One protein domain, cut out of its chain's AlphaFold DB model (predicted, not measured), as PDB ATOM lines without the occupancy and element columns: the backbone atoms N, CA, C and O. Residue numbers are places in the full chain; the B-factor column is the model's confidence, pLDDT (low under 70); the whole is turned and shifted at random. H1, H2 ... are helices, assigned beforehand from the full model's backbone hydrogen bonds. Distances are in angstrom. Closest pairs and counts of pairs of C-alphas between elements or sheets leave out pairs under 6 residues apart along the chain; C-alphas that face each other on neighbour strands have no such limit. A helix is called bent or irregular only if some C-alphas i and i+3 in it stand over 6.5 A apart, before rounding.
ATOM      1  N   ARG A   3     103.839 169.489   6.145       58.72
ATOM      2  CA  ARG A   3     104.661 170.412   5.330       58.72
ATOM      3  C   ARG A   3     106.076 170.649   5.868       58.72
ATOM      4  O   ARG A   3     106.988 170.853   5.074       58.72
ATOM      5  N   VAL A   4     106.274 170.601   7.186       60.34
ATOM      6  CA  VAL A   4     107.573 170.926   7.811       60.34
ATOM      7  C   VAL A   4     108.607 169.824   7.553       60.34
ATOM      8  O   VAL A   4     109.748 170.120   7.209       60.34
ATOM      9  N   ASP A   5     108.198 168.553   7.602       66.38
ATOM     10  CA  ASP A   5     109.112 167.419   7.408       66.38
ATOM     11  C   ASP A   5     109.593 167.275   5.959       66.38
ATOM     12  O   ASP A   5     110.719 166.841   5.712       66.38
ATOM     13  N   TYR A   6     108.763 167.654   4.982       70.38
ATOM     14  CA  TYR A   6     109.164 167.648   3.575       70.38
ATOM     15  C   TYR A   6     110.192 168.746   3.289       70.38
ATOM     16  O   TYR A   6     111.233 168.477   2.694       70.38
ATOM     17  N   PHE A   7     109.939 169.963   3.780       74.62
ATOM     18  CA  PHE A   7     110.869 171.084   3.639       74.62
ATOM     19  C   PHE A   7     112.221 170.789   4.303       74.62
ATOM     20  O   PHE A   7     113.271 171.010   3.702       74.62
ATOM     21  N   PHE A   8     112.205 170.178   5.490       74.44
ATOM     22  CA  PHE A   8     113.422 169.741   6.172       74.44
ATOM     23  C   PHE A   8     114.222 168.720   5.351       74.44
ATOM     24  O   PHE A   8     115.432 168.864   5.190       74.44
ATOM     25  N   LYS A   9     113.560 167.722   4.751       75.50
ATOM     26  CA  LYS A   9     114.226 166.738   3.879       75.50
ATOM     27  C   LYS A   9     114.856 167.367   2.639       75.50
ATOM     28  O   LYS A   9     115.863 166.853   2.163       75.50
ATOM     29  N   VAL A  10     114.277 168.443   2.109       79.00
ATOM     30  CA  VAL A  10     114.852 169.194   0.984       79.00
ATOM     31  C   VAL A  10     116.072 169.998   1.442       79.00
ATOM     32  O   VAL A  10     117.121 169.900   0.815       79.00
ATOM     33  N   LEU A  11     115.982 170.702   2.572       77.44
ATOM     34  CA  LEU A  11     117.099 171.442   3.176       77.44
ATOM     35  C   LEU A  11     118.307 170.551   3.489       77.44
ATOM     36  O   LEU A  11     119.447 170.945   3.257       77.44
ATOM     37  N   LEU A  12     118.069 169.325   3.964       79.88
ATOM     38  CA  LEU A  12     119.131 168.358   4.247       79.88
ATOM     39  C   LEU A  12     119.913 167.907   3.002       79.88
ATOM     40  O   LEU A  12     120.996 167.344   3.153       79.88
ATOM     41  N   LYS A  13     119.397 168.145   1.789       83.12
ATOM     42  CA  LYS A  13     120.105 167.835   0.539       83.12
ATOM     43  C   LYS A  13     121.127 168.901   0.149       83.12
ATOM     44  O   LYS A  13     121.954 168.628  -0.716       83.12
ATOM     45  N   LEU A  14     121.083 170.090   0.756       83.75
ATOM     46  CA  LEU A  14     122.045 171.141   0.445       83.75
ATOM     47  C   LEU A  14     123.452 170.730   0.902       83.75
ATOM     48  O   LEU A  14     123.616 170.267   2.042       83.75
ATOM     49  N   PRO A  15     124.481 170.916   0.056       75.31
ATOM     50  CA  PRO A  15     125.854 170.672   0.463       75.31
ATOM     51  C   PRO A  15     126.206 171.620   1.613       75.31
ATOM     52  O   PRO A  15     125.832 172.789   1.597       75.31
ATOM     53  N   ILE A  16     126.907 171.097   2.624       80.19
ATOM     54  CA  ILE A  16     127.347 171.816   3.836       80.19
ATOM     55  C   ILE A  16     126.184 172.242   4.750       80.19
ATOM     56  O   ILE A  16     126.095 171.735   5.868       80.19
ATOM     57  N   LEU A  17     125.249 173.071   4.278       82.81
ATOM     58  CA  LEU A  17     124.093 173.554   5.046       82.81
ATOM     59  C   LEU A  17     123.218 172.411   5.571       82.81
ATOM     60  O   LEU A  17     122.793 172.439   6.723       82.81
ATOM     61  N   GLY A  18     123.002 171.360   4.774       85.00
ATOM     62  CA  GLY A  18     122.265 170.183   5.227       85.00
ATOM     63  C   GLY A  18     122.980 169.437   6.359       85.00
ATOM     64  O   GLY A  18     122.340 168.962   7.299       85.00
ATOM     65  N   LYS A  19     124.320 169.377   6.322       88.00
ATOM     66  CA  LYS A  19     125.134 168.761   7.385       88.00
ATOM     67  C   LYS A  19     125.097 169.603   8.658       88.00
ATOM     68  O   LYS A  19     124.877 169.037   9.728       88.00
ATOM     69  N   TYR A  20     125.239 170.924   8.526       89.62
ATOM     70  CA  TYR A  20     125.077 171.869   9.629       89.62
ATOM     71  C   TYR A  20     123.722 171.674  10.304       89.62
ATOM     72  O   TYR A  20     123.642 171.365  11.489       89.62
ATOM     73  N   LEU A  21     122.649 171.748   9.514       89.56
ATOM     74  CA  LEU A  21     121.289 171.652  10.018       89.56
ATOM     75  C   LEU A  21     121.031 170.312  10.714       89.56
ATOM     76  O   LEU A  21     120.351 170.279  11.736       89.56
ATOM     77  N   LYS A  22     121.598 169.210  10.211       88.81
ATOM     78  CA  LYS A  22     121.508 167.894  10.859       88.81
ATOM     79  C   LYS A  22     122.180 167.879  12.235       88.81
ATOM     80  O   LYS A  22     121.591 167.339  13.170       88.81
ATOM     81  N   VAL A  23     123.378 168.456  12.361       90.31
ATOM     82  CA  VAL A  23     124.111 168.546  13.637       90.31
ATOM     83  C   VAL A  23     123.366 169.444  14.621       90.31
ATOM     84  O   VAL A  23     123.110 169.034  15.748       90.31
ATOM     85  N   THR A  24     122.921 170.619  14.181       91.25
ATOM     86  CA  THR A  24     122.159 171.550  15.020       91.25
ATOM     87  C   THR A  24     120.818 170.957  15.457       91.25
ATOM     88  O   THR A  24     120.424 171.090  16.614       91.25
ATOM     89  N   ASN A  25     120.140 170.219  14.573       91.12
ATOM     90  CA  ASN A  25     118.919 169.496  14.920       91.12
ATOM     91  C   ASN A  25     119.185 168.388  15.952       91.12
ATOM     92  O   ASN A  25     118.386 168.210  16.869       91.12
ATOM     93  N   ALA A  26     120.311 167.673  15.844       89.81
ATOM     94  CA  ALA A  26     120.739 166.699  16.849       89.81
ATOM     95  C   ALA A  26     121.017 167.362  18.204       89.81
ATOM     96  O   ALA A  26     120.584 166.847  19.234       89.81
ATOM     97  N   TYR A  27     121.665 168.527  18.205       90.81
ATOM     98  CA  TYR A  27     121.931 169.297  19.417       90.81
ATOM     99  C   TYR A  27     120.645 169.791  20.094       90.81
ATOM    100  O   TYR A  27     120.466 169.619  21.303       90.81
ATOM    101  N   ALA A  28     119.690 170.301  19.308       90.25
ATOM    102  CA  ALA A  28     118.366 170.681  19.795       90.25
ATOM    103  C   ALA A  28     117.601 169.479  20.381       90.25
ATOM    104  O   ALA A  28     116.991 169.585  21.445       90.25
ATOM    105  N   PHE A  29     117.676 168.314  19.729       88.06
ATOM    106  CA  PHE A  29     117.073 167.066  20.206       88.06
ATOM    107  C   PHE A  29     117.813 166.390  21.357       88.06
ATOM    108  O   PHE A  29     117.351 165.340  21.802       88.06
ATOM    109  N   LYS A  30     118.923 166.954  21.844       83.88
ATOM    110  CA  LYS A  30     119.735 166.314  22.882       83.88
ATOM    111  C   LYS A  30     120.217 164.920  22.456       83.88
ATOM    112  O   LYS A  30     120.086 163.941  23.185       83.88
ATOM    113  N   GLY A  31     120.685 164.803  21.218       69.69
ATOM    114  CA  GLY A  31     121.194 163.542  20.681       69.69
ATOM    115  C   GLY A  31     120.146 162.444  20.467       69.69
ATOM    116  O   GLY A  31     120.507 161.342  20.056       69.69
ATOM    117  N   ASP A  32     118.854 162.718  20.691       79.50
ATOM    118  CA  ASP A  32     117.781 161.746  20.476       79.50
ATOM    119  C   ASP A  32     117.772 161.264  19.013       79.50
ATOM    120  O   ASP A  32     117.638 162.104  18.116       79.50
ATOM    121  N   PRO A  33     117.837 159.944  18.733       76.31
ATOM    122  CA  PRO A  33     117.914 159.382  17.377       76.31
ATOM    123  C   PRO A  33     116.864 159.905  16.382       76.31
ATOM    124  O   PRO A  33     117.072 159.858  15.162       76.31
ATOM    125  N   ARG A  34     115.738 160.432  16.885       79.50
ATOM    126  CA  ARG A  34     114.699 161.107  16.098       79.50
ATOM    127  C   ARG A  34     115.215 162.315  15.308       79.50
ATOM    128  O   ARG A  34     114.603 162.639  14.290       79.50
ATOM    129  N   TYR A  35     116.356 162.908  15.672       75.75
ATOM    130  CA  TYR A  35     116.971 164.034  14.949       75.75
ATOM    131  C   TYR A  35     117.219 163.759  13.458       75.75
ATOM    132  O   TYR A  35     117.297 164.681  12.648       75.75
ATOM    133  N   SER A  36     117.370 162.486  13.089       74.06
ATOM    134  CA  SER A  36     117.617 162.060  11.710       74.06
ATOM    135  C   SER A  36     116.348 161.984  10.854       74.06
ATOM    136  O   SER A  36     116.444 161.963   9.627       74.06
ATOM    137  N   LYS A  37     115.167 161.927  11.483       77.50
ATOM    138  CA  LYS A  37     113.882 161.662  10.816       77.50
ATOM    139  C   LYS A  37     112.915 162.841  10.865       77.50
ATOM    140  O   LYS A  37     112.098 162.964   9.956       77.50
ATOM    141  N   GLN A  38     113.003 163.674  11.898       83.12
ATOM    142  CA  GLN A  38     112.088 164.790  12.141       83.12
ATOM    143  C   GLN A  38     112.851 166.042  12.576       83.12
ATOM    144  O   GLN A  38     113.951 165.953  13.127       83.12
ATOM    145  N   PHE A  39     112.255 167.208  12.341       84.62
ATOM    146  CA  PHE A  39     112.781 168.480  12.830       84.62
ATOM    147  C   PHE A  39     112.443 168.674  14.311       84.62
ATOM    148  O   PHE A  39     111.348 168.316  14.753       84.62
ATOM    149  N   ALA A  40     113.373 169.222  15.095       84.50
ATOM    150  CA  ALA A  40     113.133 169.434  16.513       84.50
ATOM    151  C   ALA A  40     112.077 170.521  16.709       84.50
ATOM    152  O   ALA A  40     112.114 171.543  16.020       84.50
ATOM    153  N   PRO A  41     111.122 170.325  17.636       87.69
ATOM    154  CA  PRO A  41     110.127 171.341  17.924       87.69
ATOM    155  C   PRO A  41     110.806 172.640  18.363       87.69
ATOM    156  O   PRO A  41     111.823 172.627  19.062       87.69
ATOM    157  N   TYR A  42     110.217 173.770  17.973       86.50
ATOM    158  CA  TYR A  42     110.775 175.105  18.199       86.50
ATOM    159  C   TYR A  42     111.158 175.368  19.667       86.50
ATOM    160  O   TYR A  42     112.177 176.002  19.928       86.50
ATOM    161  N   GLN A  43     110.413 174.815  20.638       90.06
ATOM    162  CA  GLN A  43     110.730 174.987  22.064       90.06
ATOM    163  C   GLN A  43     112.084 174.382  22.472       90.06
ATOM    164  O   GLN A  43     112.649 174.783  23.489       90.06
ATOM    165  N   LEU A  44     112.595 173.389  21.736       89.75
ATOM    166  CA  LEU A  44     113.921 172.822  21.985       89.75
ATOM    167  C   LEU A  44     115.021 173.704  21.389       89.75
ATOM    168  O   LEU A  44     116.016 173.975  22.061       89.75
ATOM    169  N   TRP A  45     114.802 174.232  20.184       90.00
ATOM    170  CA  TRP A  45     115.707 175.196  19.552       90.00
ATOM    171  C   TRP A  45     115.879 176.452  20.399       90.00
ATOM    172  O   TRP A  45     117.005 176.879  20.652       90.00
ATOM    173  N   SER A  46     114.777 176.998  20.919       88.88
ATOM    174  CA  SER A  46     114.810 178.206  21.745       88.88
ATOM    175  C   SER A  46     115.535 178.028  23.074       88.88
ATOM    176  O   SER A  46     115.952 179.012  23.672       88.88
ATOM    177  N   LYS A  47     115.680 176.788  23.554       89.56
ATOM    178  CA  LYS A  47     116.370 176.486  24.812       89.56
ATOM    179  C   LYS A  47     117.865 176.237  24.647       89.56
ATOM    180  O   LYS A  47     118.583 176.407  25.623       89.56
ATOM    181  N   ARG A  48     118.318 175.799  23.467       88.38
ATOM    182  CA  ARG A  48     119.714 175.378  23.253       88.38
ATOM    183  C   ARG A  48     120.444 176.136  22.153       88.38
ATOM    184  O   ARG A  48     121.597 176.477  22.336       88.38
ATOM    185  N   VAL A  49     119.789 176.410  21.031       91.50
ATOM    186  CA  VAL A  49     120.448 176.983  19.847       91.50
ATOM    187  C   VAL A  49     120.318 178.503  19.831       91.50
ATOM    188  O   VAL A  49     121.305 179.217  19.697       91.50
ATOM    189  N   PHE A  50     119.096 179.017  19.989       92.62
ATOM    190  CA  PHE A  50     118.847 180.457  19.880       92.62
ATOM    191  C   PHE A  50     119.446 181.328  20.985       92.62
ATOM    192  O   PHE A  50     119.730 182.480  20.669       92.62
ATOM    193  N   PRO A  51     119.652 180.870  22.239       94.12
ATOM    194  CA  PRO A  51     120.276 181.712  23.252       94.12
ATOM    195  C   PRO A  51     121.646 182.226  22.818       94.12
ATOM    196  O   PRO A  51     121.877 183.420  22.962       94.12
ATOM    197  N   ALA A  52     122.479 181.368  22.221       93.81
ATOM    198  CA  ALA A  52     123.812 181.751  21.776       93.81
ATOM    199  C   ALA A  52     123.750 182.831  20.681       93.81
ATOM    200  O   ALA A  52     124.231 183.948  20.834       93.81
ATOM    201  N   TRP A  53     122.998 182.563  19.610       95.06
ATOM    202  CA  TRP A  53     122.781 183.547  18.546       95.06
ATOM    203  C   TRP A  53     122.218 184.867  19.073       95.06
ATOM    204  O   TRP A  53     122.744 185.931  18.768       95.06
ATOM    205  N   ARG A  54     121.170 184.813  19.900       96.06
ATOM    206  CA  ARG A  54     120.546 186.003  20.488       96.06
ATOM    207  C   ARG A  54     121.547 186.811  21.312       96.06
ATOM    208  O   ARG A  54     121.596 188.028  21.166       96.06
ATOM    209  N   ASN A  55     122.296 186.159  22.196       95.88
ATOM    210  CA  ASN A  55     123.283 186.824  23.038       95.88
ATOM    211  C   ASN A  55     124.400 187.433  22.186       95.88
ATOM    212  O   ASN A  55     124.764 188.582  22.416       95.88
ATOM    213  N   SER A  56     124.859 186.704  21.166       97.56
ATOM    214  CA  SER A  56     125.843 187.179  20.196       97.56
ATOM    215  C   SER A  56     125.355 188.445  19.494       97.56
ATOM    216  O   SER A  56     126.028 189.462  19.566       97.56
ATOM    217  N   PHE A  57     124.132 188.449  18.948       97.12
ATOM    218  CA  PHE A  57     123.530 189.645  18.344       97.12
ATOM    219  C   PHE A  57     123.470 190.837  19.306       97.12
ATOM    220  O   PHE A  57     123.843 191.947  18.932       97.12
ATOM    221  N   ILE A  58     123.006 190.626  20.541       97.00
ATOM    222  CA  ILE A  58     122.890 191.699  21.540       97.00
ATOM    223  C   ILE A  58     124.271 192.266  21.884       97.00
ATOM    224  O   ILE A  58     124.454 193.482  21.891       97.00
ATOM    225  N   LEU A  59     125.244 191.398  22.155       97.38
ATOM    226  CA  LEU A  59     126.591 191.815  22.525       97.38
ATOM    227  C   LEU A  59     127.320 192.489  21.357       97.38
ATOM    228  O   LEU A  59     128.098 193.406  21.604       97.38
ATOM    229  N   SER A  60     127.034 192.127  20.103       97.00
ATOM    230  CA  SER A  60     127.615 192.805  18.938       97.00
ATOM    231  C   SER A  60     127.217 194.269  18.864       97.00
ATOM    232  O   SER A  60     128.075 195.110  18.615       97.00
ATOM    233  N   PHE A  61     125.954 194.601  19.154       96.12
ATOM    234  CA  PHE A  61     125.543 196.004  19.245       96.12
ATOM    235  C   PHE A  61     126.325 196.756  20.323       96.12
ATOM    236  O   PHE A  61     126.754 197.883  20.093       96.12
ATOM    237  N   VAL A  62     126.542 196.127  21.482       96.31
ATOM    238  CA  VAL A  62     127.309 196.730  22.581       96.31
ATOM    239  C   VAL A  62     128.768 196.947  22.177       96.31
ATOM    240  O   VAL A  62     129.300 198.031  22.398       96.31
ATOM    241  N   ILE A  63     129.409 195.952  21.559       95.62
ATOM    242  CA  ILE A  63     130.809 196.049  21.128       95.62
ATOM    243  C   ILE A  63     130.975 197.133  20.068       95.62
ATOM    244  O   ILE A  63     131.832 197.995  20.231       95.62
ATOM    245  N   LEU A  64     130.134 197.153  19.034       94.56
ATOM    246  CA  LEU A  64     130.218 198.188  18.000       94.56
ATOM    247  C   LEU A  64     129.953 199.584  18.556       94.56
ATOM    248  O   LEU A  64     130.619 200.535  18.162       94.56
ATOM    249  N   TYR A  65     129.024 199.713  19.505       94.38
ATOM    250  CA  TYR A  65     128.796 200.980  20.192       94.38
ATOM    251  C   TYR A  65     130.048 201.447  20.951       94.38
ATOM    252  O   TYR A  65     130.408 202.618  20.886       94.38
ATOM    253  N   ILE A  66     130.761 200.538  21.626       94.62
ATOM    254  CA  ILE A  66     132.033 200.848  22.303       94.62
ATOM    255  C   ILE A  66     133.132 201.214  21.293       94.62
ATOM    256  O   ILE A  66     133.888 202.158  21.526       94.62
ATOM    257  N   VAL A  67     133.232 200.493  20.174       93.12
ATOM    258  CA  VAL A  67     134.204 200.773  19.101       93.12
ATOM    259  C   VAL A  67     133.994 202.177  18.534       93.12
ATOM    260  O   VAL A  67     134.957 202.935  18.417       93.12
ATOM    261  N   GLU A  68     132.739 202.558  18.287       91.94
ATOM    262  CA  GLU A  68     132.376 203.901  17.831       91.94
ATOM    263  C   GLU A  68     132.738 204.964  18.882       91.94
ATOM    264  O   GLU A  68     133.406 205.947  18.570       91.94
ATOM    265  N   LEU A  69     132.383 204.744  20.156       94.06
ATOM    266  CA  LEU A  69     132.705 205.675  21.249       94.06
ATOM    267  C   LEU A  69     134.211 205.890  21.434       94.06
ATOM    268  O   LEU A  69     134.645 206.974  21.825       94.06
ATOM    269  N   THR A  70     135.009 204.855  21.183       93.88
ATOM    270  CA  THR A  70     136.470 204.900  21.321       93.88
ATOM    271  C   THR A  70     137.178 205.364  20.048       93.88
ATOM    272  O   THR A  70     138.394 205.543  20.078       93.88
ATOM    273  N   ASN A  71     136.444 205.599  18.950       89.25
ATOM    274  CA  ASN A  71     136.990 205.892  17.620       89.25
ATOM    275  C   ASN A  71     138.079 204.890  17.189       89.25
ATOM    276  O   ASN A  71     139.066 205.261  16.545       89.25
ATOM    277  N   ASN A  72     137.929 203.618  17.571       88.38
ATOM    278  CA  ASN A  72     138.918 202.597  17.257       88.38
ATOM    279  C   ASN A  72     138.800 202.170  15.787       88.38
ATOM    280  O   ASN A  72     137.972 201.337  15.431       88.38
ATOM    281  N   LYS A  73     139.670 202.726  14.941       83.62
ATOM    282  CA  LYS A  73     139.730 202.419  13.504       83.62
ATOM    283  C   LYS A  73     140.408 201.088  13.173       83.62
ATOM    284  O   LYS A  73     140.325 200.653  12.035       83.62
ATOM    285  N   ASN A  74     141.056 200.454  14.148       86.88
ATOM    286  CA  ASN A  74     141.778 199.192  13.964       86.88
ATOM    287  C   ASN A  74     140.939 197.981  14.403       86.88
ATOM    288  O   ASN A  74     141.486 196.915  14.673       86.88
ATOM    289  N   TYR A  75     139.627 198.150  14.580       90.44
ATOM    290  CA  TYR A  75     138.751 197.047  14.945       90.44
ATOM    291  C   TYR A  75     138.398 196.221  13.706       90.44
ATOM    292  O   TYR A  75     137.501 196.590  12.952       90.44
ATOM    293  N   ASP A  76     139.098 195.103  13.537       90.94
ATOM    294  CA  ASP A  76     138.864 194.133  12.469       90.94
ATOM    295  C   ASP A  76     138.417 192.783  13.066       90.94
ATOM    296  O   ASP A  76     139.248 191.973  13.488       90.94
ATOM    297  N   PRO A  77     137.098 192.526  13.182       92.56
ATOM    298  CA  PRO A  77     136.584 191.248  13.672       92.56
ATOM    299  C   PRO A  77     136.937 190.061  12.761       92.56
ATOM    300  O   PRO A  77     137.036 188.939  13.267       92.56
ATOM    301  N   GLY A  78     137.137 190.283  11.459       91.38
ATOM    302  CA  GLY A  78     137.515 189.245  10.502       91.38
ATOM    303  C   GLY A  78     138.910 188.692  10.793       91.38
ATOM    304  O   GLY A  78     139.083 187.470  10.883       91.38
ATOM    305  N   GLU A  79     139.876 189.573  11.072       91.31
ATOM    306  CA  GLU A  79     141.245 189.186  11.440       91.31
ATOM    307  C   GLU A  79     141.265 188.279  12.685       91.31
ATOM    308  O   GLU A  79     141.968 187.264  12.716       91.31
ATOM    309  N   TYR A  80     140.425 188.563  13.689       90.81
ATOM    310  CA  TYR A  80     140.294 187.690  14.861       90.81
ATOM    311  C   TYR A  80     139.759 186.302  14.510       90.81
ATOM    312  O   TYR A  80     140.221 185.309  15.079       90.81
ATOM    313  N   ILE A  81     138.781 186.207  13.604       93.44
ATOM    314  CA  ILE A  81     138.214 184.916  13.207       93.44
ATOM    315  C   ILE A  81     139.275 184.085  12.491       93.44
ATOM    316  O   ILE A  81     139.516 182.939  12.875       93.44
ATOM    317  N   VAL A  82     139.937 184.663  11.492       91.31
ATOM    318  CA  VAL A  82     140.959 183.969  10.699       91.31
ATOM    319  C   VAL A  82     142.182 183.620  11.552       91.31
ATOM    320  O   VAL A  82     142.736 182.532  11.400       91.31
ATOM    321  N   GLY A  83     142.567 184.495  12.483       92.12
ATOM    322  CA  GLY A  83     143.724 184.298  13.352       92.12
ATOM    323  C   GLY A  83     143.500 183.298  14.488       92.12
ATOM    324  O   GLY A  83     144.374 182.479  14.752       92.12
ATOM    325  N   ALA A  84     142.348 183.332  15.167       91.12
ATOM    326  CA  ALA A  84     142.135 182.543  16.386       91.12
ATOM    327  C   ALA A  84     141.293 181.276  16.173       91.12
ATOM    328  O   ALA A  84     141.520 180.257  16.832       91.12
ATOM    329  N   VAL A  85     140.289 181.306  15.290       92.19
ATOM    330  CA  VAL A  85     139.329 180.194  15.175       92.19
ATOM    331  C   VAL A  85     139.961 178.888  14.670       92.19
ATOM    332  O   VAL A  85     139.561 177.840  15.182       92.19
ATOM    333  N   PRO A  86     140.954 178.871  13.758       93.00
ATOM    334  CA  PRO A  86     141.624 177.628  13.365       93.00
ATOM    335  C   PRO A  86     142.301 176.909  14.540       93.00
ATOM    336  O   PRO A  86     142.136 175.695  14.694       93.00
ATOM    337  N   ASP A  87     142.984 177.652  15.413       92.19
ATOM    338  CA  ASP A  87     143.635 177.101  16.607       92.19
ATOM    339  C   ASP A  87     142.606 176.537  17.591       92.19
ATOM    340  O   ASP A  87     142.753 175.432  18.123       92.19
ATOM    341  N   LEU A  88     141.505 177.265  17.785       89.50
ATOM    342  CA  LEU A  88     140.389 176.840  18.630       89.50
ATOM    343  C   LEU A  88     139.690 175.592  18.083       89.50
ATOM    344  O   LEU A  88     139.293 174.709  18.848       89.50
ATOM    345  N   LEU A  89     139.567 175.486  16.762       91.06
ATOM    346  CA  LEU A  89     139.032 174.313  16.087       91.06
ATOM    347  C   LEU A  89     139.964 173.107  16.265       91.06
ATOM    348  O   LEU A  89     139.491 172.015  16.587       91.06
ATOM    349  N   GLY A  90     141.281 173.307  16.153       89.62
ATOM    350  CA  GLY A  90     142.293 172.295  16.470       89.62
ATOM    351  C   GLY A  90     142.194 171.799  17.916       89.62
ATOM    352  O   GLY A  90     142.156 170.589  18.159       89.62
ATOM    353  N   PHE A  91     142.053 172.718  18.874       86.69
ATOM    354  CA  PHE A  91     141.806 172.386  20.279       86.69
ATOM    355  C   PHE A  91     140.528 171.555  20.461       86.69
ATOM    356  O   PHE A  91     140.556 170.496  21.096       86.69
ATOM    357  N   ALA A  92     139.409 171.990  19.876       85.00
ATOM    358  CA  ALA A  92     138.126 171.308  20.005       85.00
ATOM    359  C   ALA A  92     138.140 169.900  19.376       85.00
ATOM    360  O   ALA A  92     137.580 168.963  19.952       85.00
ATOM    361  N   ILE A  93     138.838 169.712  18.250       87.38
ATOM    362  CA  ILE A  93     139.075 168.386  17.655       87.38
ATOM    363  C   ILE A  93     139.915 167.513  18.594       87.38
ATOM    364  O   ILE A  93     139.582 166.344  18.801       87.38
ATOM    365  N   GLY A  94     140.971 168.063  19.201       85.12
ATOM    366  CA  GLY A  94     141.799 167.349  20.176       85.12
ATOM    367  C   GLY A  94     140.986 166.851  21.373       85.12
ATOM    368  O   GLY A  94     141.063 165.680  21.750       85.12
ATOM    369  N   VAL A  95     140.122 167.708  21.919       78.25
ATOM    370  CA  VAL A  95     139.167 167.340  22.972       78.25
ATOM    371  C   VAL A  95     138.225 166.231  22.505       78.25
ATOM    372  O   VAL A  95     138.010 165.258  23.229       78.25
ATOM    373  N   PHE A  96     137.675 166.346  21.296       80.44
ATOM    374  CA  PHE A  96     136.774 165.338  20.742       80.44
ATOM    375  C   PHE A  96     137.452 163.968  20.614       80.44
ATOM    376  O   PHE A  96     136.864 162.952  20.985       80.44
ATOM    377  N   ALA A  97     138.714 163.929  20.179       82.88
ATOM    378  CA  ALA A  97     139.498 162.699  20.109       82.88
ATOM    379  C   ALA A  97     139.686 162.054  21.496       82.88
ATOM    380  O   ALA A  97     139.492 160.844  21.642       82.88
ATOM    381  N   LEU A  98     139.974 162.850  22.533       76.38
ATOM    382  CA  LEU A  98     140.118 162.354  23.909       76.38
ATOM    383  C   LEU A  98     138.844 161.672  24.429       76.38
ATOM    384  O   LEU A  98     138.927 160.687  25.165       76.38
ATOM    385  N   ILE A  99     137.663 162.138  24.014       73.00
ATOM    386  CA  ILE A  99     136.383 161.536  24.414       73.00
ATOM    387  C   ILE A  99     136.235 160.114  23.864       73.00
ATOM    388  O   ILE A  99     135.693 159.242  24.546       73.00
ATOM    389  N   PHE A 100     136.728 159.832  22.656       70.81
ATOM    390  CA  PHE A 100     136.674 158.473  22.105       70.81
ATOM    391  C   PHE A 100     137.606 157.506  22.827       70.81
ATOM    392  O   PHE A 100     137.253 156.333  22.980       70.81
ATOM    393  N   VAL A 101     138.743 158.016  23.304       73.38
ATOM    394  CA  VAL A 101     139.752 157.262  24.059       73.38
ATOM    395  C   VAL A 101     139.315 157.016  25.514       73.38
ATOM    396  O   VAL A 101     139.925 156.201  26.205       73.38
ATOM    397  N   LEU A 102     138.228 157.646  25.989       67.88
ATOM    398  CA  LEU A 102     137.712 157.416  27.343       67.88
ATOM    399  C   LEU A 102     137.475 155.916  27.616       67.88
ATOM    400  O   LEU A 102     136.828 155.238  26.806       67.88
ATOM    401  N   PRO A 103     137.923 155.402  28.782       62.81
ATOM    402  CA  PRO A 103     137.806 153.990  29.126       62.81
ATOM    403  C   PRO A 103     136.359 153.496  29.056       62.81
ATOM    404  O   PRO A 103     135.430 154.185  29.488       62.81
ATOM    405  N   SER A 104     136.167 152.259  28.592       63.66
ATOM    406  CA  SER A 104     134.870 151.559  28.563       63.66
ATOM    407  C   SER A 104     134.124 151.632  29.901       63.66
ATOM    408  O   SER A 104     132.914 151.843  29.916       63.66
ATOM    409  N   GLY A 105     134.848 151.616  31.025       58.84
ATOM    410  CA  GLY A 105     134.276 151.778  32.364       58.84
ATOM    411  C   GLY A 105     133.542 153.106  32.610       58.84
ATOM    412  O   GLY A 105     132.596 153.129  33.394       58.84
ATOM    413  N   LEU A 106     133.911 154.203  31.934       62.31
ATOM    414  CA  LEU A 106     133.169 155.466  32.011       62.31
ATOM    415  C   LEU A 106     131.850 155.372  31.235       62.31
ATOM    416  O   LEU A 106     130.806 155.774  31.745       62.31
ATOM    417  N   LYS A 107     131.885 154.778  30.035       63.97
ATOM    418  CA  LYS A 107     130.691 154.526  29.211       63.97
ATOM    419  C   LYS A 107     129.703 153.622  29.956       63.97
ATOM    420  O   LYS A 107     128.510 153.917  30.003       63.97
ATOM    421  N   ASP A 108     130.206 152.580  30.615       64.31
ATOM    422  CA  ASP A 108     129.400 151.649  31.409       64.31
ATOM    423  C   ASP A 108     128.848 152.285  32.688       64.31
ATOM    424  O   ASP A 108     127.721 151.988  33.086       64.31
ATOM    425  N   PHE A 109     129.594 153.191  33.325       62.41
ATOM    426  CA  PHE A 109     129.104 153.936  34.482       62.41
ATOM    427  C   PHE A 109     127.960 154.884  34.109       62.41
ATOM    428  O   PHE A 109     126.941 154.916  34.803       62.41
ATOM    429  N   ILE A 110     128.096 155.623  33.001       63.34
ATOM    430  CA  ILE A 110     127.040 156.528  32.535       63.34
ATOM    431  C   ILE A 110     125.789 155.716  32.147       63.34
ATOM    432  O   ILE A 110     124.677 156.110  32.502       63.34
ATOM    433  N   LYS A 111     125.950 154.527  31.538       63.88
ATOM    434  CA  LYS A 111     124.829 153.602  31.281       63.88
ATOM    435  C   LYS A 111     124.172 153.112  32.578       63.88
ATOM    436  O   LYS A 111     122.948 153.128  32.685       63.88
ATOM    437  N   LYS A 112     124.965 152.691  33.574       59.91
ATOM    438  CA  LYS A 112     124.478 152.081  34.828       59.91
ATOM    439  C   LYS A 112     123.760 153.048  35.765       59.91
ATOM    440  O   LYS A 112     122.839 152.624  36.455       59.91
ATOM    441  N   ARG A 113     124.137 154.331  35.806       56.72
ATOM    442  CA  ARG A 113     123.438 155.322  36.651       56.72
ATOM    443  C   ARG A 113     122.094 155.790  36.085       56.72
ATOM    444  O   ARG A 113     121.419 156.585  36.737       56.72
ATOM    445  N   GLY A 114     121.693 155.262  34.925       48.50
ATOM    446  CA  GLY A 114     120.514 155.685  34.186       48.50
ATOM    447  C   GLY A 114     120.745 157.080  33.618       48.50
ATOM    448  O   GLY A 114     120.917 158.035  34.372       48.50
ATOM    449  N   GLY A 115     120.708 157.215  32.293       50.34
ATOM    450  CA  GLY A 115     120.899 158.465  31.540       50.34
ATOM    451  C   GLY A 115     119.918 159.611  31.851       50.34
ATOM    452  O   GLY A 115     119.702 160.471  31.013       50.34
ATOM    453  N   LYS A 116     119.313 159.664  33.045       45.97
ATOM    454  CA  LYS A 116     118.390 160.710  33.500       45.97
ATOM    455  C   LYS A 116     119.063 162.065  33.739       45.97
ATOM    456  O   LYS A 116     118.361 163.067  33.711       45.97
ATOM    457  N   LYS A 117     120.378 162.117  34.008       48.94
ATOM    458  CA  LYS A 117     121.109 163.390  34.207       48.94
ATOM    459  C   LYS A 117     122.019 163.789  33.042       48.94
ATOM    460  O   LYS A 117     122.245 164.978  32.890       48.94
ATOM    461  N   PHE A 118     122.503 162.834  32.250       55.78
ATOM    462  CA  PHE A 118     123.286 163.060  31.032       55.78
ATOM    463  C   PHE A 118     123.152 161.810  30.146       55.78
ATOM    464  O   PHE A 118     123.772 160.787  30.451       55.78
ATOM    465  N   PRO A 119     122.296 161.830  29.115       62.84
ATOM    466  CA  PRO A 119     122.245 160.777  28.114       62.84
ATOM    467  C   PRO A 119     123.583 160.744  27.375       62.84
ATOM    468  O   PRO A 119     124.081 161.772  26.923       62.84
ATOM    469  N   ILE A 120     124.186 159.563  27.254       66.75
ATOM    470  CA  ILE A 120     125.440 159.359  26.497       66.75
ATOM    471  C   ILE A 120     125.252 159.798  25.044       66.75
ATOM    472  O   ILE A 120     126.190 160.217  24.374       66.75
ATOM    473  N   GLU A 121     124.013 159.709  24.582       70.50
ATOM    474  CA  GLU A 121     123.538 160.111  23.277       70.50
ATOM    475  C   GLU A 121     123.704 161.623  23.034       70.50
ATOM    476  O   GLU A 121     123.904 162.014  21.887       70.50
ATOM    477  N   GLU A 122     123.702 162.463  24.086       76.88
ATOM    478  CA  GLU A 122     123.921 163.919  23.989       76.88
ATOM    479  C   GLU A 122     125.371 164.268  23.636       76.88
ATOM    480  O   GLU A 122     125.606 165.218  22.893       76.88
ATOM    481  N   ILE A 123     126.344 163.474  24.103       80.81
ATOM    482  CA  ILE A 123     127.779 163.803  24.044       80.81
ATOM    483  C   ILE A 123     128.266 164.129  22.621       80.81
ATOM    484  O   ILE A 123     128.892 165.174  22.441       80.81
ATOM    485  N   PRO A 124     128.002 163.304  21.586       82.94
ATOM    486  CA  PRO A 124     128.458 163.627  20.238       82.94
ATOM    487  C   PRO A 124     127.834 164.914  19.692       82.94
ATOM    488  O   PRO A 124     128.502 165.639  18.964       82.94
ATOM    489  N   ALA A 125     126.576 165.204  20.033       86.69
ATOM    490  CA  ALA A 125     125.885 166.402  19.563       86.69
ATOM    491  C   ALA A 125     126.376 167.666  20.287       86.69
ATOM    492  O   ALA A 125     126.589 168.684  19.634       86.69
ATOM    493  N   ASP A 126     126.609 167.574  21.600       86.81
ATOM    494  CA  ASP A 126     127.114 168.665  22.441       86.81
ATOM    495  C   ASP A 126     128.560 169.060  22.089       86.81
ATOM    496  O   ASP A 126     128.957 170.192  22.337       86.81
ATOM    497  N   VAL A 127     129.338 168.167  21.463       88.06
ATOM    498  CA  VAL A 127     130.675 168.498  20.934       88.06
ATOM    499  C   VAL A 127     130.624 168.927  19.469       88.06
ATOM    500  O   VAL A 127     131.273 169.895  19.075       88.06
ATOM    501  N   ALA A 128     129.849 168.225  18.638       89.75
ATOM    502  CA  ALA A 128     129.789 168.513  17.208       89.75
ATOM    503  C   ALA A 128     129.159 169.878  16.904       89.75
ATOM    504  O   ALA A 128     129.552 170.506  15.924       89.75
ATOM    505  N   TYR A 129     128.189 170.336  17.704       92.38
ATOM    506  CA  TYR A 129     127.532 171.617  17.460       92.38
ATOM    507  C   TYR A 129     128.474 172.816  17.639       92.38
ATOM    508  O   TYR A 129     128.613 173.557  16.665       92.38
ATOM    509  N   PRO A 130     129.194 172.979  18.766       93.00
ATOM    510  CA  PRO A 130     130.178 174.051  18.898       93.00
ATOM    511  C   PRO A 130     131.265 174.026  17.820       93.00
ATOM    512  O   PRO A 130     131.561 175.057  17.222       93.00
ATOM    513  N   LEU A 131     131.799 172.839  17.499       92.69
ATOM    514  CA  LEU A 131     132.757 172.652  16.400       92.69
ATOM    515  C   LEU A 131     132.203 173.164  15.073       92.69
ATOM    516  O   LEU A 131     132.866 173.899  14.347       92.69
ATOM    517  N   MET A 132     130.970 172.782  14.755       93.31
ATOM    518  CA  MET A 132     130.321 173.209  13.529       93.31
ATOM    519  C   MET A 132     129.998 174.713  13.551       93.31
ATOM    520  O   MET A 132     130.052 175.360  12.508       93.31
ATOM    521  N   GLY A 133     129.707 175.282  14.722       93.88
ATOM    522  CA  GLY A 133     129.565 176.723  14.917       93.88
ATOM    523  C   GLY A 133     130.848 177.483  14.573       93.88
ATOM    524  O   GLY A 133     130.786 178.457  13.831       93.88
ATOM    525  N   LEU A 134     132.010 176.985  15.009       94.56
ATOM    526  CA  LEU A 134     133.318 177.555  14.650       94.56
ATOM    527  C   LEU A 134     133.615 177.438  13.146       94.56
ATOM    528  O   LEU A 134     134.076 178.398  12.533       94.56
ATOM    529  N   VAL A 135     133.295 176.298  12.519       94.44
ATOM    530  CA  VAL A 135     133.409 176.142  11.054       94.44
ATOM    531  C   VAL A 135     132.518 177.145  10.324       94.44
ATOM    532  O   VAL A 135     132.943 177.734   9.330       94.44
ATOM    533  N   LEU A 136     131.286 177.349  10.800       93.69
ATOM    534  CA  LEU A 136     130.392 178.353  10.229       93.69
ATOM    535  C   LEU A 136     130.918 179.770  10.412       93.69
ATOM    536  O   LEU A 136     130.747 180.567   9.499       93.69
ATOM    537  N   ALA A 137     131.524 180.088  11.553       94.88
ATOM    538  CA  ALA A 137     132.109 181.402  11.773       94.88
ATOM    539  C   ALA A 137     133.258 181.668  10.797       94.88
ATOM    540  O   ALA A 137     133.268 182.715  10.161       94.88
ATOM    541  N   LEU A 138     134.147 180.692  10.583       94.62
ATOM    542  CA  LEU A 138     135.208 180.784   9.573       94.62
ATOM    543  C   LEU A 138     134.651 180.957   8.158       94.62
ATOM    544  O   LEU A 138     135.042 181.875   7.442       94.62
ATOM    545  N   ALA A 139     133.718 180.092   7.753       93.06
ATOM    546  CA  ALA A 139     133.118 180.173   6.425       93.06
ATOM    547  C   ALA A 139     132.347 181.488   6.233       93.06
ATOM    548  O   ALA A 139     132.439 182.112   5.184       93.06
ATOM    549  N   GLY A 140     131.595 181.910   7.249       92.94
ATOM    550  CA  GLY A 140     130.834 183.153   7.251       92.94
ATOM    551  C   GLY A 140     131.737 184.373   7.147       92.94
ATOM    552  O   GLY A 140     131.476 185.216   6.300       92.94
ATOM    553  N   SER A 141     132.816 184.424   7.931       93.12
ATOM    554  CA  SER A 141     133.812 185.499   7.865       93.12
ATOM    555  C   SER A 141     134.416 185.600   6.473       93.12
ATOM    556  O   SER A 141     134.416 186.680   5.907       93.12
ATOM    557  N   PHE A 142     134.809 184.473   5.866       91.62
ATOM    558  CA  PHE A 142     135.313 184.466   4.491       91.62
ATOM    559  C   PHE A 142     134.319 185.096   3.502       91.62
ATOM    560  O   PHE A 142     134.704 185.901   2.663       91.62
ATOM    561  N   PHE A 143     133.028 184.759   3.589       91.06
ATOM    562  CA  PHE A 143     132.023 185.346   2.695       91.06
ATOM    563  C   PHE A 143     131.711 186.815   3.000       91.06
ATOM    564  O   PHE A 143     131.359 187.548   2.079       91.06
ATOM    565  N   LEU A 144     131.793 187.232   4.265       92.19
ATOM    566  CA  LEU A 144     131.577 188.622   4.668       92.19
ATOM    567  C   LEU A 144     132.741 189.509   4.225       92.19
ATOM    568  O   LEU A 144     132.492 190.591   3.703       92.19
ATOM    569  N   GLU A 145     133.970 189.002   4.304       88.06
ATOM    570  CA  GLU A 145     135.182 189.681   3.846       88.06
ATOM    571  C   GLU A 145     135.126 189.996   2.340       88.06
ATOM    572  O   GLU A 145     135.498 191.087   1.917       88.06
ATOM    573  N   LEU A 146     134.528 189.110   1.526       86.88
ATOM    574  CA  LEU A 146     134.305 189.347   0.087       86.88
ATOM    575  C   LEU A 146     133.400 190.552  -0.226       86.88
ATOM    576  O   LEU A 146     133.352 190.988  -1.376       86.88
ATOM    577  N   VAL A 147     132.641 191.055   0.752       85.12
ATOM    578  CA  VAL A 147     131.706 192.183   0.594       85.12
ATOM    579  C   VAL A 147     132.028 193.355   1.536       85.12
ATOM    580  O   VAL A 147     131.190 194.247   1.701       85.12
ATOM    581  N   ASN A 148     133.212 193.356   2.164       71.31
ATOM    582  CA  ASN A 148     133.553 194.205   3.314       71.31
ATOM    583  C   ASN A 148     134.224 195.550   2.975       71.31
ATOM    584  O   ASN A 148     134.850 196.140   3.849       71.31
ATOM    585  N   ASP A 149     134.077 196.077   1.753       64.62
ATOM    586  CA  ASP A 149     134.578 197.412   1.358       64.62
ATOM    587  C   ASP A 149     133.818 198.553   2.093       64.62
ATOM    588  O   ASP A 149     133.091 199.333   1.487       64.62
ATOM    589  N   GLU A 150     133.951 198.646   3.422       73.00
ATOM    590  CA  GLU A 150     133.293 199.596   4.347       73.00
ATOM    591  C   GLU A 150     131.812 199.317   4.679       73.00
ATOM    592  O   GLU A 150     131.079 200.169   5.202       73.00
ATOM    593  N   ASN A 151     131.338 198.098   4.433       86.12
ATOM    594  CA  ASN A 151     129.955 197.745   4.720       86.12
ATOM    595  C   ASN A 151     129.712 197.534   6.228       86.12
ATOM    596  O   ASN A 151     129.988 196.470   6.779       86.12
ATOM    597  N   LYS A 152     129.072 198.510   6.890       88.06
ATOM    598  CA  LYS A 152     128.682 198.422   8.317       88.06
ATOM    599  C   LYS A 152     127.852 197.178   8.661       88.06
ATOM    600  O   LYS A 152     127.883 196.719   9.801       88.06
ATOM    601  N   VAL A 153     127.095 196.640   7.703       91.31
ATOM    602  CA  VAL A 153     126.330 195.401   7.897       91.31
ATOM    603  C   VAL A 153     127.262 194.193   7.936       91.31
ATOM    604  O   VAL A 153     127.076 193.332   8.794       91.31
ATOM    605  N   ALA A 154     128.266 194.136   7.056       92.56
ATOM    606  CA  ALA A 154     129.260 193.064   7.061       92.56
ATOM    607  C   ALA A 154     130.050 193.073   8.376       92.56
ATOM    608  O   ALA A 154     130.043 192.064   9.078       92.56
ATOM    609  N   LEU A 155     130.550 194.247   8.783       92.38
ATOM    610  CA  LEU A 155     131.220 194.449  10.072       92.38
ATOM    611  C   LEU A 155     130.365 193.963  11.255       92.38
ATOM    612  O   LEU A 155     130.851 193.266  12.142       92.38
ATOM    613  N   PHE A 156     129.065 194.284  11.263       94.94
ATOM    614  CA  PHE A 156     128.156 193.804  12.302       94.94
ATOM    615  C   PHE A 156     128.062 192.282  12.345       94.94
ATOM    616  O   PHE A 156     128.177 191.698  13.423       94.94
ATOM    617  N   PHE A 157     127.865 191.630  11.200       95.94
ATOM    618  CA  PHE A 157     127.783 190.174  11.164       95.94
ATOM    619  C   PHE A 157     129.119 189.506  11.507       95.94
ATOM    620  O   PHE A 157     129.101 188.485  12.190       95.94
ATOM    621  N   GLU A 158     130.261 190.081  11.140       94.81
ATOM    622  CA  GLU A 158     131.572 189.581  11.567       94.81
ATOM    623  C   GLU A 158     131.732 189.670  13.086       94.81
ATOM    624  O   GLU A 158     132.090 188.684  13.730       94.81
ATOM    625  N   THR A 159     131.352 190.794  13.702       96.12
ATOM    626  CA  THR A 159     131.318 190.911  15.165       96.12
ATOM    627  C   THR A 159     130.377 189.877  15.797       96.12
ATOM    628  O   THR A 159     130.702 189.318  16.845       96.12
ATOM    629  N   VAL A 160     129.222 189.582  15.185       97.75
ATOM    630  CA  VAL A 160     128.328 188.499  15.646       97.75
ATOM    631  C   VAL A 160     129.042 187.153  15.603       97.75
ATOM    632  O   VAL A 160     128.961 186.398  16.571       97.75
ATOM    633  N   LEU A 161     129.767 186.853  14.524       96.75
ATOM    634  CA  LEU A 161     130.500 185.596  14.375       96.75
ATOM    635  C   LEU A 161     131.665 185.472  15.366       96.75
ATOM    636  O   LEU A 161     131.881 184.376  15.887       96.75
ATOM    637  N   VAL A 162     132.365 186.566  15.691       96.12
ATOM    638  CA  VAL A 162     133.394 186.583  16.749       96.12
ATOM    639  C   VAL A 162     132.782 186.190  18.092       96.12
ATOM    640  O   VAL A 162     133.261 185.267  18.751       96.12
ATOM    641  N   ILE A 163     131.699 186.855  18.499       97.00
ATOM    642  CA  ILE A 163     131.073 186.603  19.805       97.00
ATOM    643  C   ILE A 163     130.474 185.200  19.858       97.00
ATOM    644  O   ILE A 163     130.670 184.484  20.839       97.00
ATOM    645  N   TYR A 164     129.818 184.774  18.780       96.62
ATOM    646  CA  TYR A 164     129.291 183.421  18.662       96.62
ATOM    647  C   TYR A 164     130.403 182.376  18.792       96.62
ATOM    648  O   TYR A 164     130.242 181.394  19.514       96.62
ATOM    649  N   SER A 165     131.563 182.611  18.171       95.19
ATOM    650  CA  SER A 165     132.729 181.730  18.308       95.19
ATOM    651  C   SER A 165     133.193 181.629  19.760       95.19
ATOM    652  O   SER A 165     133.436 180.525  20.248       95.19
ATOM    653  N   ILE A 166     133.246 182.752  20.483       94.38
ATOM    654  CA  ILE A 166     133.585 182.775  21.914       94.38
ATOM    655  C   ILE A 166     132.582 181.950  22.728       94.38
ATOM    656  O   ILE A 166     132.987 181.135  23.559       94.38
ATOM    657  N   GLU A 167     131.282 182.100  22.476       95.06
ATOM    658  CA  GLU A 167     130.261 181.308  23.164       95.06
ATOM    659  C   GLU A 167     130.399 179.805  22.883       95.06
ATOM    660  O   GLU A 167     130.310 179.006  23.816       95.06
ATOM    661  N   MET A 168     130.696 179.403  21.642       94.38
ATOM    662  CA  MET A 168     130.934 177.994  21.300       94.38
ATOM    663  C   MET A 168     132.144 177.415  22.050       94.38
ATOM    664  O   MET A 168     132.104 176.272  22.513       94.38
ATOM    665  N   ILE A 169     133.205 178.201  22.245       91.81
ATOM    666  CA  ILE A 169     134.360 177.786  23.059       91.81
ATOM    667  C   ILE A 169     133.952 177.616  24.521       91.81
ATOM    668  O   ILE A 169     134.324 176.626  25.152       91.81
ATOM    669  N   ILE A 170     133.182 178.555  25.073       92.69
ATOM    670  CA  ILE A 170     132.705 178.467  26.456       92.69
ATOM    671  C   ILE A 170     131.841 177.213  26.638       92.69
ATOM    672  O   ILE A 170     132.049 176.475  27.602       92.69
ATOM    673  N   GLU A 171     130.928 176.919  25.704       90.62
ATOM    674  CA  GLU A 171     130.138 175.680  25.718       90.62
ATOM    675  C   GLU A 171     131.041 174.438  25.726       90.62
ATOM    676  O   GLU A 171     130.857 173.549  26.563       90.62
ATOM    677  N   MET A 172     132.074 174.408  24.878       88.88
ATOM    678  CA  MET A 172     133.064 173.328  24.845       88.88
ATOM    679  C   MET A 172     133.812 173.166  26.172       88.88
ATOM    680  O   MET A 172     133.930 172.053  26.688       88.88
ATOM    681  N   VAL A 173     134.302 174.258  26.762       89.62
ATOM    682  CA  VAL A 173     135.013 174.227  28.052       89.62
ATOM    683  C   VAL A 173     134.094 173.722  29.165       89.62
ATOM    684  O   VAL A 173     134.485 172.855  29.952       89.62
ATOM    685  N   MET A 174     132.848 174.198  29.206       88.31
ATOM    686  CA  MET A 174     131.845 173.757  30.180       88.31
ATOM    687  C   MET A 174     131.481 172.282  30.011       88.31
ATOM    688  O   MET A 174     131.280 171.563  31.001       88.31
ATOM    689  N   PHE A 175     131.436 171.806  28.772       84.81
ATOM    690  CA  PHE A 175     131.231 170.401  28.463       84.81
ATOM    691  C   PHE A 175     132.402 169.532  28.961       84.81
ATOM    692  O   PHE A 175     132.179 168.556  29.681       84.81
ATOM    693  N   ILE A 176     133.654 169.921  28.686       84.06
ATOM    694  CA  ILE A 176     134.858 169.226  29.185       84.06
ATOM    695  C   ILE A 176     134.871 169.185  30.712       84.06
ATOM    696  O   ILE A 176     135.114 168.135  31.312       84.06
ATOM    697  N   TYR A 177     134.586 170.318  31.351       84.06
ATOM    698  CA  TYR A 177     134.491 170.409  32.804       84.06
ATOM    699  C   TYR A 177     133.457 169.420  33.360       84.06
ATOM    700  O   TYR A 177     133.730 168.685  34.315       84.06
ATOM    701  N   SER A 178     132.291 169.341  32.715       81.00
ATOM    702  CA  SER A 178     131.221 168.413  33.082       81.00
ATOM    703  C   SER A 178     131.649 166.950  32.928       81.00
ATOM    704  O   SER A 178     131.424 166.153  33.844       81.00
ATOM    705  N   LEU A 179     132.328 166.596  31.831       77.62
ATOM    706  CA  LEU A 179     132.878 165.254  31.618       77.62
ATOM    707  C   LEU A 179     133.927 164.881  32.669       77.62
ATOM    708  O   LEU A 179     133.885 163.781  33.227       77.62
ATOM    709  N   ASN A 180     134.855 165.791  32.971       77.69
ATOM    710  CA  ASN A 180     135.906 165.550  33.957       77.69
ATOM    711  C   ASN A 180     135.305 165.292  35.348       77.69
ATOM    712  O   ASN A 180     135.624 164.299  36.008       77.69
ATOM    713  N   ARG A 181     134.339 166.123  35.759       77.88
ATOM    714  CA  ARG A 181     133.619 165.946  37.026       77.88
ATOM    715  C   ARG A 181     132.952 164.571  37.124       77.88
ATOM    716  O   ARG A 181     132.981 163.955  38.192       77.88
ATOM    717  N   MET A 182     132.375 164.074  36.029       70.44
ATOM    718  CA  MET A 182     131.813 162.722  35.988       70.44
ATOM    719  C   MET A 182     132.902 161.665  36.150       70.44
ATOM    720  O   MET A 182     132.772 160.801  37.008       70.44
ATOM    721  N   SER A 183     133.998 161.757  35.397       71.06
ATOM    722  CA  SER A 183     135.115 160.808  35.498       71.06
ATOM    723  C   SER A 183     135.631 160.654  36.928       71.06
ATOM    724  O   SER A 183     135.730 159.537  37.444       71.06
ATOM    725  N   ILE A 184     135.842 161.772  37.626       71.69
ATOM    726  CA  ILE A 184     136.272 161.774  39.028       71.69
ATOM    727  C   ILE A 184     135.214 161.130  39.934       71.69
ATOM    728  O   ILE A 184     135.549 160.274  40.760       71.69
ATOM    729  N   SER A 185     133.934 161.489  39.770       72.00
ATOM    730  CA  SER A 185     132.843 160.876  40.543       72.00
ATOM    731  C   SER A 185     132.813 159.357  40.371       72.00
ATOM    732  O   SER A 185     132.648 158.638  41.355       72.00
ATOM    733  N   ASN A 186     133.016 158.858  39.151       68.38
ATOM    734  CA  ASN A 186     132.982 157.427  38.845       68.38
ATOM    735  C   ASN A 186     134.102 156.682  39.573       68.38
ATOM    736  O   ASN A 186     133.886 155.601  40.128       68.38
ATOM    737  N   VAL A 187     135.302 157.269  39.611       71.38
ATOM    738  CA  VAL A 187     136.442 156.697  40.336       71.38
ATOM    739  C   VAL A 187     136.133 156.608  41.830       71.38
ATOM    740  O   VAL A 187     136.362 155.555  42.430       71.38
ATOM    741  N   ILE A 188     135.571 157.662  42.426       71.25
ATOM    742  CA  ILE A 188     135.203 157.687  43.851       71.25
ATOM    743  C   ILE A 188     134.128 156.636  44.162       71.25
ATOM    744  O   ILE A 188     134.284 155.852  45.103       71.25
ATOM    745  N   ASP A 189     133.076 156.561  43.348       71.00
ATOM    746  CA  ASP A 189     131.984 155.602  43.528       71.00
ATOM    747  C   ASP A 189     132.467 154.149  43.371       71.00
ATOM    748  O   ASP A 189     132.132 153.285  44.184       71.00
ATOM    749  N   SER A 190     133.342 153.877  42.394       70.94
ATOM    750  CA  SER A 190     133.942 152.549  42.201       70.94
ATOM    751  C   SER A 190     134.825 152.111  43.375       70.94
ATOM    752  O   SER A 190     134.931 150.918  43.671       70.94
ATOM    753  N   LYS A 191     135.483 153.059  44.057       73.38
ATOM    754  CA  LYS A 191     136.250 152.779  45.276       73.38
ATOM    755  C   LYS A 191     135.298 152.450  46.425       73.38
ATOM    756  O   LYS A 191     135.510 151.440  47.088       73.38
ATOM    757  N   ARG A 192     134.226 153.231  46.619       72.56
ATOM    758  CA  ARG A 192     133.218 152.983  47.670       72.56
ATOM    759  C   ARG A 192     132.552 151.613  47.544       72.56
ATOM    760  O   ARG A 192     132.469 150.904  48.542       72.56
ATOM    761  N   LEU A 193     132.141 151.219  46.337       72.00
ATOM    762  CA  LEU A 193     131.542 149.899  46.096       72.00
ATOM    763  C   LEU A 193     132.513 148.762  46.448       72.00
ATOM    764  O   LEU A 193     132.153 147.857  47.193       72.00
ATOM    765  N   ARG A 194     133.783 148.867  46.027       73.69
ATOM    766  CA  ARG A 194     134.822 147.883  46.383       73.69
ATOM    767  C   ARG A 194     135.077 147.791  47.890       73.69
ATOM    768  O   ARG A 194     135.357 146.704  48.390       73.69
ATOM    769  N   PHE A 195     134.994 148.907  48.614       72.62
ATOM    770  CA  PHE A 195     135.083 148.908  50.079       72.62
ATOM    771  C   PHE A 195     133.884 148.207  50.730       72.62
ATOM    772  O   PHE A 195     134.069 147.451  51.682       72.62
ATOM    773  N   TYR A 196     132.673 148.424  50.211       73.00
ATOM    774  CA  TYR A 196     131.466 147.782  50.726       73.00
ATOM    775  C   TYR A 196     131.490 146.261  50.510       73.00
ATOM    776  O   TYR A 196     131.271 145.508  51.459       73.00
ATOM    777  N   ASP A 197     131.856 145.805  49.309       74.00
ATOM    778  CA  ASP A 197     131.933 144.375  48.988       74.00
ATOM    779  C   ASP A 197     132.982 143.644  49.841       74.00
ATOM    780  O   ASP A 197     132.702 142.570  50.370       74.00
ATOM    781  N   ARG A 198     134.156 144.258  50.071       74.00
ATOM    782  CA  ARG A 198     135.189 143.702  50.969       74.00
ATOM    783  C   ARG A 198     134.726 143.560  52.417       74.00
ATOM    784  O   ARG A 198     135.164 142.643  53.106       74.00
ATOM    785  N   ASN A 199     133.898 144.481  52.901       74.00
ATOM    786  CA  ASN A 199     133.382 144.417  54.269       74.00
ATOM    787  C   ASN A 199     132.227 143.421  54.396       74.00
ATOM    788  O   ASN A 199     132.080 142.802  55.447       74.00
ATOM    789  N   LYS A 200     131.441 143.229  53.330       72.44
ATOM    790  CA  LYS A 200     130.391 142.209  53.279       72.44
ATOM    791  C   LYS A 200     130.968 140.794  53.216       72.44
ATOM    792  O   LYS A 200     130.428 139.920  53.869       72.44
ATOM    793  N   SER A 201     132.074 140.574  52.504       71.38
ATOM    794  CA  SER A 201     132.726 139.256  52.418       71.38
ATOM    795  C   SER A 201     133.494 138.835  53.681       71.38
ATOM    796  O   SER A 201     134.076 137.757  53.703       71.38
ATOM    797  N   ARG A 202     133.589 139.710  54.691       68.81
ATOM    798  CA  ARG A 202     134.253 139.446  55.981       68.81
ATOM    799  C   ARG A 202     133.270 139.170  57.126       68.81
ATOM    800  O   ARG A 202     133.723 138.916  58.237       68.81
TER     801      ARG A 202
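This is residues 3 to 202 of the 203 residues of an uncharacterized protein of Thalassotalea euphylliae (UniProt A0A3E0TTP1). Three long helices, H6, H8 and H9, lie side by side as an up-and-down bundle, each running against the one before it in the chain; H5 crosses the first part of H9. The short helices H1 to H4 make a loose side lobe that packs on H8 through H2, and at the far end of H9 residues 191 to 202 stick out alone. The printed part has 200 residues, with nine named helices, H1 to H9 in chain order, and no named strand; the class is all helix. It is loose, with a radius of gyration of the C-alphas of 21.0 A, and elongated, spanning 79 by 46 by 26 A.

Start at H1, residues 3 to 11: its Leu 11 has its C-alpha 5.7 A from that of Gly 18 in H2, residues 17 to 28, close but not clearly touching. H2 touches H3, residues 33 to 36, closest at the C-alphas of Ala 26 and Tyr 35, 5.0 A. It also touches H4, residues 42 to 48, about perpendicular at 80 degrees, closest at C-alphas 28 and 45, 5.2 A. Look next at H8, residues 122 to 145, which H2 touches at a steep tilt of 40 degrees, opposite ways, C-alphas 27 and 125 being closest at 4.9 A. H5, residues 50 to 70, touches the hub H9, residues 152 to 200, at a steep tilt of 50 degrees, opposite ways; C-alphas 56 and 163 are closest, 5.3 A. H6, residues 77 to 101, touches H8 at a shallow tilt of 21 degrees, opposite ways, closest at C-alphas 78 and 141, 5.9 A. H7, residues 104 to 112, only just touches H9, with 3 pairs of C-alphas within 8 A, closest at 106 and 183, 6.7 A. The hairpin H8 and H9 has a shallow tilt of 17 degrees and its closest C-alphas, 130 and 168, 4.7 A apart. Every O i to N i+4 pair is within hydrogen-bond range in H1, H2, H5, H7 and H9; H4 has 2 of 3, H6 18 of 21, H8 19 of 20, and H3 is too short for one.

Find C-alpha 3 at (104.661, 170.412, 5.330), where H1 begins. H5 runs 30.2 A, H6 35.7 A and H8 34.6 A. H6 has a kink of 38 degrees near residue 84 and is only just irregular: C-alphas 83 and 86 are 7.0 A apart. H9 runs 72.0 A from C-alpha 152 at (128.682, 198.422, 8.317) to C-alpha 200 at (130.391, 142.209, 53.279).

The C-alphas of Asp 149 and Arg 202 are the two farthest apart, 79.6 A. The printed part has no cut, and no link is long. Mean pLDDT of the printed part is 83.1; look for values under 70 at residues 3 to 5, 31, 102 to 120, 149, 186 and 202.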